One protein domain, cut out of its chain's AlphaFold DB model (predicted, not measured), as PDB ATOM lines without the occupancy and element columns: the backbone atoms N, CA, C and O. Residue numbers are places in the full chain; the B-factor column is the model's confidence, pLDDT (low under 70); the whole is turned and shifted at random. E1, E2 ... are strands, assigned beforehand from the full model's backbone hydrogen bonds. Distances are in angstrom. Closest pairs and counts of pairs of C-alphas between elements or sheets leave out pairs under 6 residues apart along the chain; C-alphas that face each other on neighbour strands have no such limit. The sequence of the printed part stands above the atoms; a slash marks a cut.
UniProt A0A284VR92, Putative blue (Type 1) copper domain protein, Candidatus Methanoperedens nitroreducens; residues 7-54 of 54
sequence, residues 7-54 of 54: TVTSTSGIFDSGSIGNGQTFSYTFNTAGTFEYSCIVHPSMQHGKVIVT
ATOM      1  N   THR A   7      -7.219  24.660  97.406       95.44
ATOM      2  CA  THR A   7      -6.544  25.484  98.405       95.44
ATOM      3  C   THR A   7      -5.108  25.768  97.983       95.44
ATOM      4  O   THR A   7      -4.503  25.036  97.198       95.44
ATOM      5  N   VAL A   8      -4.565  26.853  98.520       94.94
ATOM      6  CA  VAL A   8      -3.149  27.202  98.517       94.94
ATOM      7  C   VAL A   8      -2.736  27.231  99.984       94.94
ATOM      8  O   VAL A   8      -2.826  28.260 100.653       94.94
ATOM      9  N   THR A   9      -2.359  26.065 100.506       95.94
ATOM     10  CA  THR A   9      -2.067  25.876 101.931       95.94
ATOM     11  C   THR A   9      -0.582  25.593 102.112       95.94
ATOM     12  O   THR A   9      -0.034  24.670 101.511       95.94
ATOM     13  N   SER A  10       0.086  26.406 102.927       95.88
ATOM     14  CA  SER A  10       1.504  26.247 103.238       95.88
ATOM     15  C   SER A  10       1.756  24.938 103.985       95.88
ATOM     16  O   SER A  10       1.075  24.641 104.965       95.88
ATOM     17  N   THR A  11       2.792  24.193 103.591       92.69
ATOM     18  CA  THR A  11       3.180  22.951 104.289       92.69
ATOM     19  C   THR A  11       3.735  23.215 105.692       92.69
ATOM     20  O   THR A  11       3.668  22.347 106.559       92.69
ATOM     21  N   SER A  12       4.235  24.429 105.936       92.94
ATOM     22  CA  SER A  12       4.732  24.905 107.230       92.94
ATOM     23  C   SER A  12       3.719  25.774 107.991       92.94
ATOM     24  O   SER A  12       4.069  26.346 109.019       92.94
ATOM     25  N   GLY A  13       2.485  25.915 107.489       93.75
ATOM     26  CA  GLY A  13       1.408  26.658 108.156       93.75
ATOM     27  C   GLY A  13       1.541  28.186 108.133       93.75
ATOM     28  O   GLY A  13       0.905  28.862 108.933       93.75
ATOM     29  N   ILE A  14       2.357  28.749 107.234       95.56
ATOM     30  CA  ILE A  14       2.606  30.206 107.159       95.56
ATOM     31  C   ILE A  14       1.416  30.963 106.542       95.56
ATOM     32  O   ILE A  14       1.169  32.125 106.865       95.56
ATOM     33  N   PHE A  15       0.680  30.306 105.648       97.06
ATOM     34  CA  PHE A  15      -0.526  30.829 105.016       97.06
ATOM     35  C   PHE A  15      -1.486  29.694 104.675       97.06
ATOM     36  O   PHE A  15      -1.068  28.564 104.416       97.06
ATOM     37  N   ASP A  16      -2.769  30.028 104.634       97.25
ATOM     38  CA  ASP A  16      -3.836  29.158 104.162       97.25
ATOM     39  C   ASP A  16      -4.889  30.015 103.462       97.25
ATOM     40  O   ASP A  16      -5.370  31.006 104.018       97.25
ATOM     41  N   SER A  17      -5.227  29.654 102.229       96.94
ATOM     42  CA  SER A  17      -6.286  30.325 101.485       96.94
ATOM     43  C   SER A  17      -7.689  29.962 101.958       96.94
ATOM     44  O   SER A  17      -8.643  30.648 101.594       96.94
ATOM     45  N   GLY A  18      -7.841  28.842 102.675       95.56
ATOM     46  CA  GLY A  18      -9.120  28.151 102.763       95.56
ATOM     47  C   GLY A  18      -9.604  27.684 101.384       95.56
ATOM     48  O   GLY A  18      -8.835  27.627 100.419       95.56
ATOM     49  N   SER A  19     -10.889  27.343 101.286       95.31
ATOM     50  CA  SER A  19     -11.507  26.863 100.043       95.31
ATOM     51  C   SER A  19     -11.650  27.982  99.006       95.31
ATOM     52  O   SER A  19     -12.354  28.966  99.231       95.31
ATOM     53  N   ILE A  20     -11.018  27.803  97.848       94.44
ATOM     54  CA  ILE A  20     -11.110  28.674  96.679       94.44
ATOM     55  C   ILE A  20     -12.044  28.012  95.665       94.44
ATOM     56  O   ILE A  20     -11.734  26.966  95.091       94.44
ATOM     57  N   GLY A  21     -13.208  28.628  95.458       93.12
ATOM     58  CA  GLY A  21     -14.178  28.214  94.446       93.12
ATOM     59  C   GLY A  21     -13.850  28.735  93.044       93.12
ATOM     60  O   GLY A  21     -12.927  29.524  92.839       93.12
ATOM     61  N   ASN A  22     -14.650  28.328  92.060       92.06
ATOM     62  CA  ASN A  22     -14.481  28.774  90.679       92.06
ATOM     63  C   ASN A  22     -14.580  30.313  90.566       92.06
ATOM     64  O   ASN A  22     -15.482  30.928  91.136       92.06
ATOM     65  N   GLY A  23     -13.633  30.928  89.853       91.75
ATOM     66  CA  GLY A  23     -13.561  32.382  89.672       91.75
ATOM     67  C   GLY A  23     -13.089  33.176  90.896       91.75
ATOM     68  O   GLY A  23     -12.968  34.394  90.801       91.75
ATOM     69  N   GLN A  24     -12.811  32.521  92.028       94.12
ATOM     70  CA  GLN A  24     -12.260  33.167  93.218       94.12
ATOM     71  C   GLN A  24     -10.733  33.218  93.164       94.12
ATOM     72  O   GLN A  24     -10.080  32.384  92.535       94.12
ATOM     73  N   THR A  25     -10.162  34.193  93.864       95.75
ATOM     74  CA  THR A  25      -8.712  34.387  93.954       95.75
ATOM     75  C   THR A  25      -8.276  34.497  95.402       95.75
ATOM     76  O   THR A  25      -8.939  35.147  96.207       95.75
ATOM     77  N   PHE A  26      -7.113  33.933  95.705       97.06
ATOM     78  CA  PHE A  26      -6.403  34.149  96.959       97.06
ATOM     79  C   PHE A  26      -5.143  34.981  96.708       97.06
ATOM     80  O   PHE A  26      -4.545  34.917  95.634       97.06
ATOM     81  N   SER A  27      -4.733  35.776  97.692       97.56
ATOM     82  CA  SER A  27      -3.503  36.562  97.629       97.56
ATOM     83  C   SER A  27      -2.807  36.557  98.982       97.56
ATOM     84  O   SER A  27      -3.442  36.746 100.016       97.56
ATOM     85  N   TYR A  28      -1.491  36.369  98.954       97.69
ATOM     86  CA  TYR A  28      -0.615  36.422 100.118       97.69
ATOM     87  C   TYR A  28       0.654  37.196  99.760       97.69
ATOM     88  O   TYR A  28       1.208  37.008  98.679       97.69
ATOM     89  N   THR A  29       1.103  38.077 100.656       97.94
ATOM     90  CA  THR A  29       2.322  38.877 100.460       97.94
ATOM     91  C   THR A  29       3.454  38.303 101.301       97.94
ATOM     92  O   THR A  29       3.351  38.242 102.525       97.94
ATOM     93  N   PHE A  30       4.549  37.918 100.649       97.88
ATOM     94  CA  PHE A  30       5.765  37.464 101.315       97.88
ATOM     95  C   PHE A  30       6.645  38.667 101.663       97.88
ATOM     96  O   PHE A  30       7.104  39.376 100.774       97.88
ATOM     97  N   ASN A  31       6.884  38.889 102.956       97.06
ATOM     98  CA  ASN A  31       7.675  40.030 103.442       97.06
ATOM     99  C   ASN A  31       9.143  39.678 103.729       97.06
ATOM    100  O   ASN A  31       9.914  40.533 104.159       97.06
ATOM    101  N   THR A  32       9.530  38.419 103.530       96.62
ATOM    102  CA  THR A  32      10.884  37.924 103.784       96.62
ATOM    103  C   THR A  32      11.338  37.027 102.644       96.62
ATOM    104  O   THR A  32      10.538  36.269 102.088       96.62
ATOM    105  N   ALA A  33      12.634  37.076 102.337       98.06
ATOM    106  CA  ALA A  33      13.259  36.095 101.462       98.06
ATOM    107  C   ALA A  33      13.128  34.686 102.062       98.06
ATOM    108  O   ALA A  33      13.142  34.509 103.283       98.06
ATOM    109  N   GLY A  34      12.979  33.683 101.201       96.94
ATOM    110  CA  GLY A  34      12.764  32.304 101.620       96.94
ATOM    111  C   GLY A  34      12.158  31.425 100.534       96.94
ATOM    112  O   GLY A  34      11.777  31.887  99.460       96.94
ATOM    113  N   THR A  35      12.072  30.130 100.830       97.75
ATOM    114  CA  THR A  35      11.327  29.157 100.023       97.75
ATOM    115  C   THR A  35      10.073  28.756 100.781       97.75
ATOM    116  O   THR A  35      10.152  28.336 101.933       97.75
ATOM    117  N   PHE A  36       8.923  28.879 100.125       96.81
ATOM    118  CA  PHE A  36       7.610  28.632 100.701       96.81
ATOM    119  C   PHE A  36       6.914  27.531  99.909       96.81
ATOM    120  O   PHE A  36       6.473  27.747  98.777       96.81
ATOM    121  N   GLU A  37       6.844  26.343 100.496       95.94
ATOM    122  CA  GLU A  37       6.141  25.204  99.915       95.94
ATOM    123  C   GLU A  37       4.651  25.245 100.258       95.94
ATOM    124  O   GLU A  37       4.251  25.660 101.352       95.94
ATOM    125  N   TYR A  38       3.826  24.809  99.310       95.25
ATOM    126  CA  TYR A  38       2.381  24.736  99.469       95.25
ATOM    127  C   TYR A  38       1.786  23.547  98.720       95.25
ATOM    128  O   TYR A  38       2.355  23.037  97.750       95.25
ATOM    129  N   SER A  39       0.607  23.125  99.156       94.00
ATOM    130  CA  SER A  39      -0.188  22.090  98.506       94.00
ATOM    131  C   SER A  39      -1.682  22.412  98.583       94.00
ATOM    132  O   SER A  39      -2.117  23.282  99.344       94.00
ATOM    133  N   CYS A  40      -2.466  21.721  97.753       93.44
ATOM    134  CA  CYS A  40      -3.920  21.716  97.847       93.44
ATOM    135  C   CYS A  40      -4.345  20.553  98.744       93.44
ATOM    136  O   CYS A  40      -4.077  19.393  98.429       93.44
ATOM    137  N   ILE A  41      -5.029  20.841  99.853       89.19
ATOM    138  CA  ILE A  41      -5.404  19.808 100.836       89.19
ATOM    139  C   ILE A  41      -6.573  18.931 100.362       89.19
ATOM    140  O   ILE A  41      -6.768  17.830 100.871       89.19
ATOM    141  N   VAL A  42      -7.345  19.406  99.377       86.88
ATOM    142  CA  VAL A  42      -8.480  18.678  98.780       86.88
ATOM    143  C   VAL A  42      -7.992  17.547  97.870       86.88
ATOM    144  O   VAL A  42      -8.643  16.509  97.762       86.88
ATOM    145  N   HIS A  43      -6.820  17.719  97.251       80.06
ATOM    146  CA  HIS A  43      -6.221  16.759  96.327       80.06
ATOM    147  C   HIS A  43      -4.805  16.394  96.806       80.06
ATOM    148  O   HIS A  43      -3.829  16.934  96.289       80.06
ATOM    149  N   PRO A  44      -4.651  15.457  97.762       70.25
ATOM    150  CA  PRO A  44      -3.353  15.134  98.367       70.25
ATOM    151  C   PRO A  44      -2.321  14.564  97.384       70.25
ATOM    152  O   PRO A  44      -1.129  14.555  97.665       70.25
ATOM    153  N   SER A  45      -2.778  14.060  96.234       73.56
ATOM    154  CA  SER A  45      -1.924  13.596  95.138       73.56
ATOM    155  C   SER A  45      -1.347  14.734  94.289       73.56
ATOM    156  O   SER A  45      -0.507  14.480  93.424       73.56
ATOM    157  N   MET A  46      -1.790  15.975  94.501       68.81
ATOM    158  CA  MET A  46      -1.273  17.134  93.791       68.81
ATOM    159  C   MET A  46       0.173  17.390  94.227       68.81
ATOM    160  O   MET A  46       0.477  17.502  95.414       68.81
ATOM    161  N   GLN A  47       1.078  17.464  93.250       69.81
ATOM    162  CA  GLN A  47       2.490  17.738  93.502       69.81
ATOM    163  C   GLN A  47       2.637  19.090  94.216       69.81
ATOM    164  O   GLN A  47       1.995  20.066  93.828       69.81
ATOM    165  N   HIS A  48       3.472  19.142  95.256       83.00
ATOM    166  CA  HIS A  48       3.692  20.368  96.021       83.00
ATOM    167  C   HIS A  48       4.273  21.468  95.120       83.00
ATOM    168  O   HIS A  48       5.208  21.233  94.349       83.00
ATOM    169  N   GLY A  49       3.718  22.673  95.227       92.06
ATOM    170  CA  GLY A  49       4.273  23.875  94.620       92.06
ATOM    171  C   GLY A  49       5.267  24.552  95.563       92.06
ATOM    172  O   GLY A  49       5.234  24.345  96.776       92.06
ATOM    173  N   LYS A  50       6.145  25.397  95.015       95.19
ATOM    174  CA  LYS A  50       7.019  26.269  95.812       95.19
ATOM    175  C   LYS A  50       7.091  27.675  95.234       95.19
ATOM    176  O   LYS A  50       7.153  27.842  94.017       95.19
ATOM    177  N   VAL A  51       7.124  28.668  96.114       96.75
ATOM    178  CA  VAL A  51       7.457  30.062  95.796       96.75
ATOM    179  C   VAL A  51       8.827  30.361  96.393       96.75
ATOM    180  O   VAL A  51       9.067  30.053  97.558       96.75
ATOM    181  N   ILE A  52       9.734  30.938  95.604       97.75
ATOM    182  CA  ILE A  52      11.058  31.365  96.069       97.75
ATOM    183  C   ILE A  52      11.098  32.890  96.005       97.75
ATOM    184  O   ILE A  52      10.892  33.465  94.939       97.75
ATOM    185  N   VAL A  53      11.353  33.525  97.146       97.88
ATOM    186  CA  VAL A  53      11.541  34.972  97.287       97.88
ATOM    187  C   VAL A  53      13.015  35.210  97.583       97.88
ATOM    188  O   VAL A  53      13.539  34.658  98.553       97.88
ATOM    189  N   THR A  54      13.682  35.990  96.737       93.06
ATOM    190  CA  THR A  54      15.122  36.291  96.808       93.06
ATOM    191  C   THR A  54      15.364  37.780  96.897       93.06
ATOM    192  O   THR A  54      14.658  38.499  96.153       93.06
TER     193      THR A  54
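This is residues 7 to 54 of the 54 residues of the protein "Putative blue (Type 1) copper domain protein" of Candidatus Methanoperedens nitroreducens (UniProt A0A284VR92). Little regular structure: a long unnamed stretch, residues 7 to 33, starts beside E1, swings away in a wide loop past Asn 22 and comes back to lead into a small hairpin of E1 and E2. Residues 9 to 10 pair briefly with residues 38 to 39 of E1, antiparallel, on the side away from E2. The printed part has 48 residues, 11 of them in two named strands, E1 then E2, one antiparallel sheet; there is no named helix and the class is all strand. It is only just compact, close to loose, with a radius of gyration of the C-alphas of 11.0 A and spans of 30 by 22 by 15 A.

E1, residues 34 to 39, and E2, residues 49 to 53, form an antiparallel hairpin, their directions at 160 degrees. C-alphas 37 and 50 face each other at 4.3 A. N 36 and O 51, 2.8 A apart, are within hydrogen-bond range.

E1 begins at C-alpha 34 (12.764, 32.304, 101.620) and is 16.8 A long. E2, 13.5 A long, ends at C-alpha 53 (11.541, 34.972, 97.287).

The C-alphas farthest apart, of Asn 22 and Thr 54, are 31.2 A apart. The printed part has no cut; the E1 to E2 link is short. Residues 46 to 47 are under pLDDT 70.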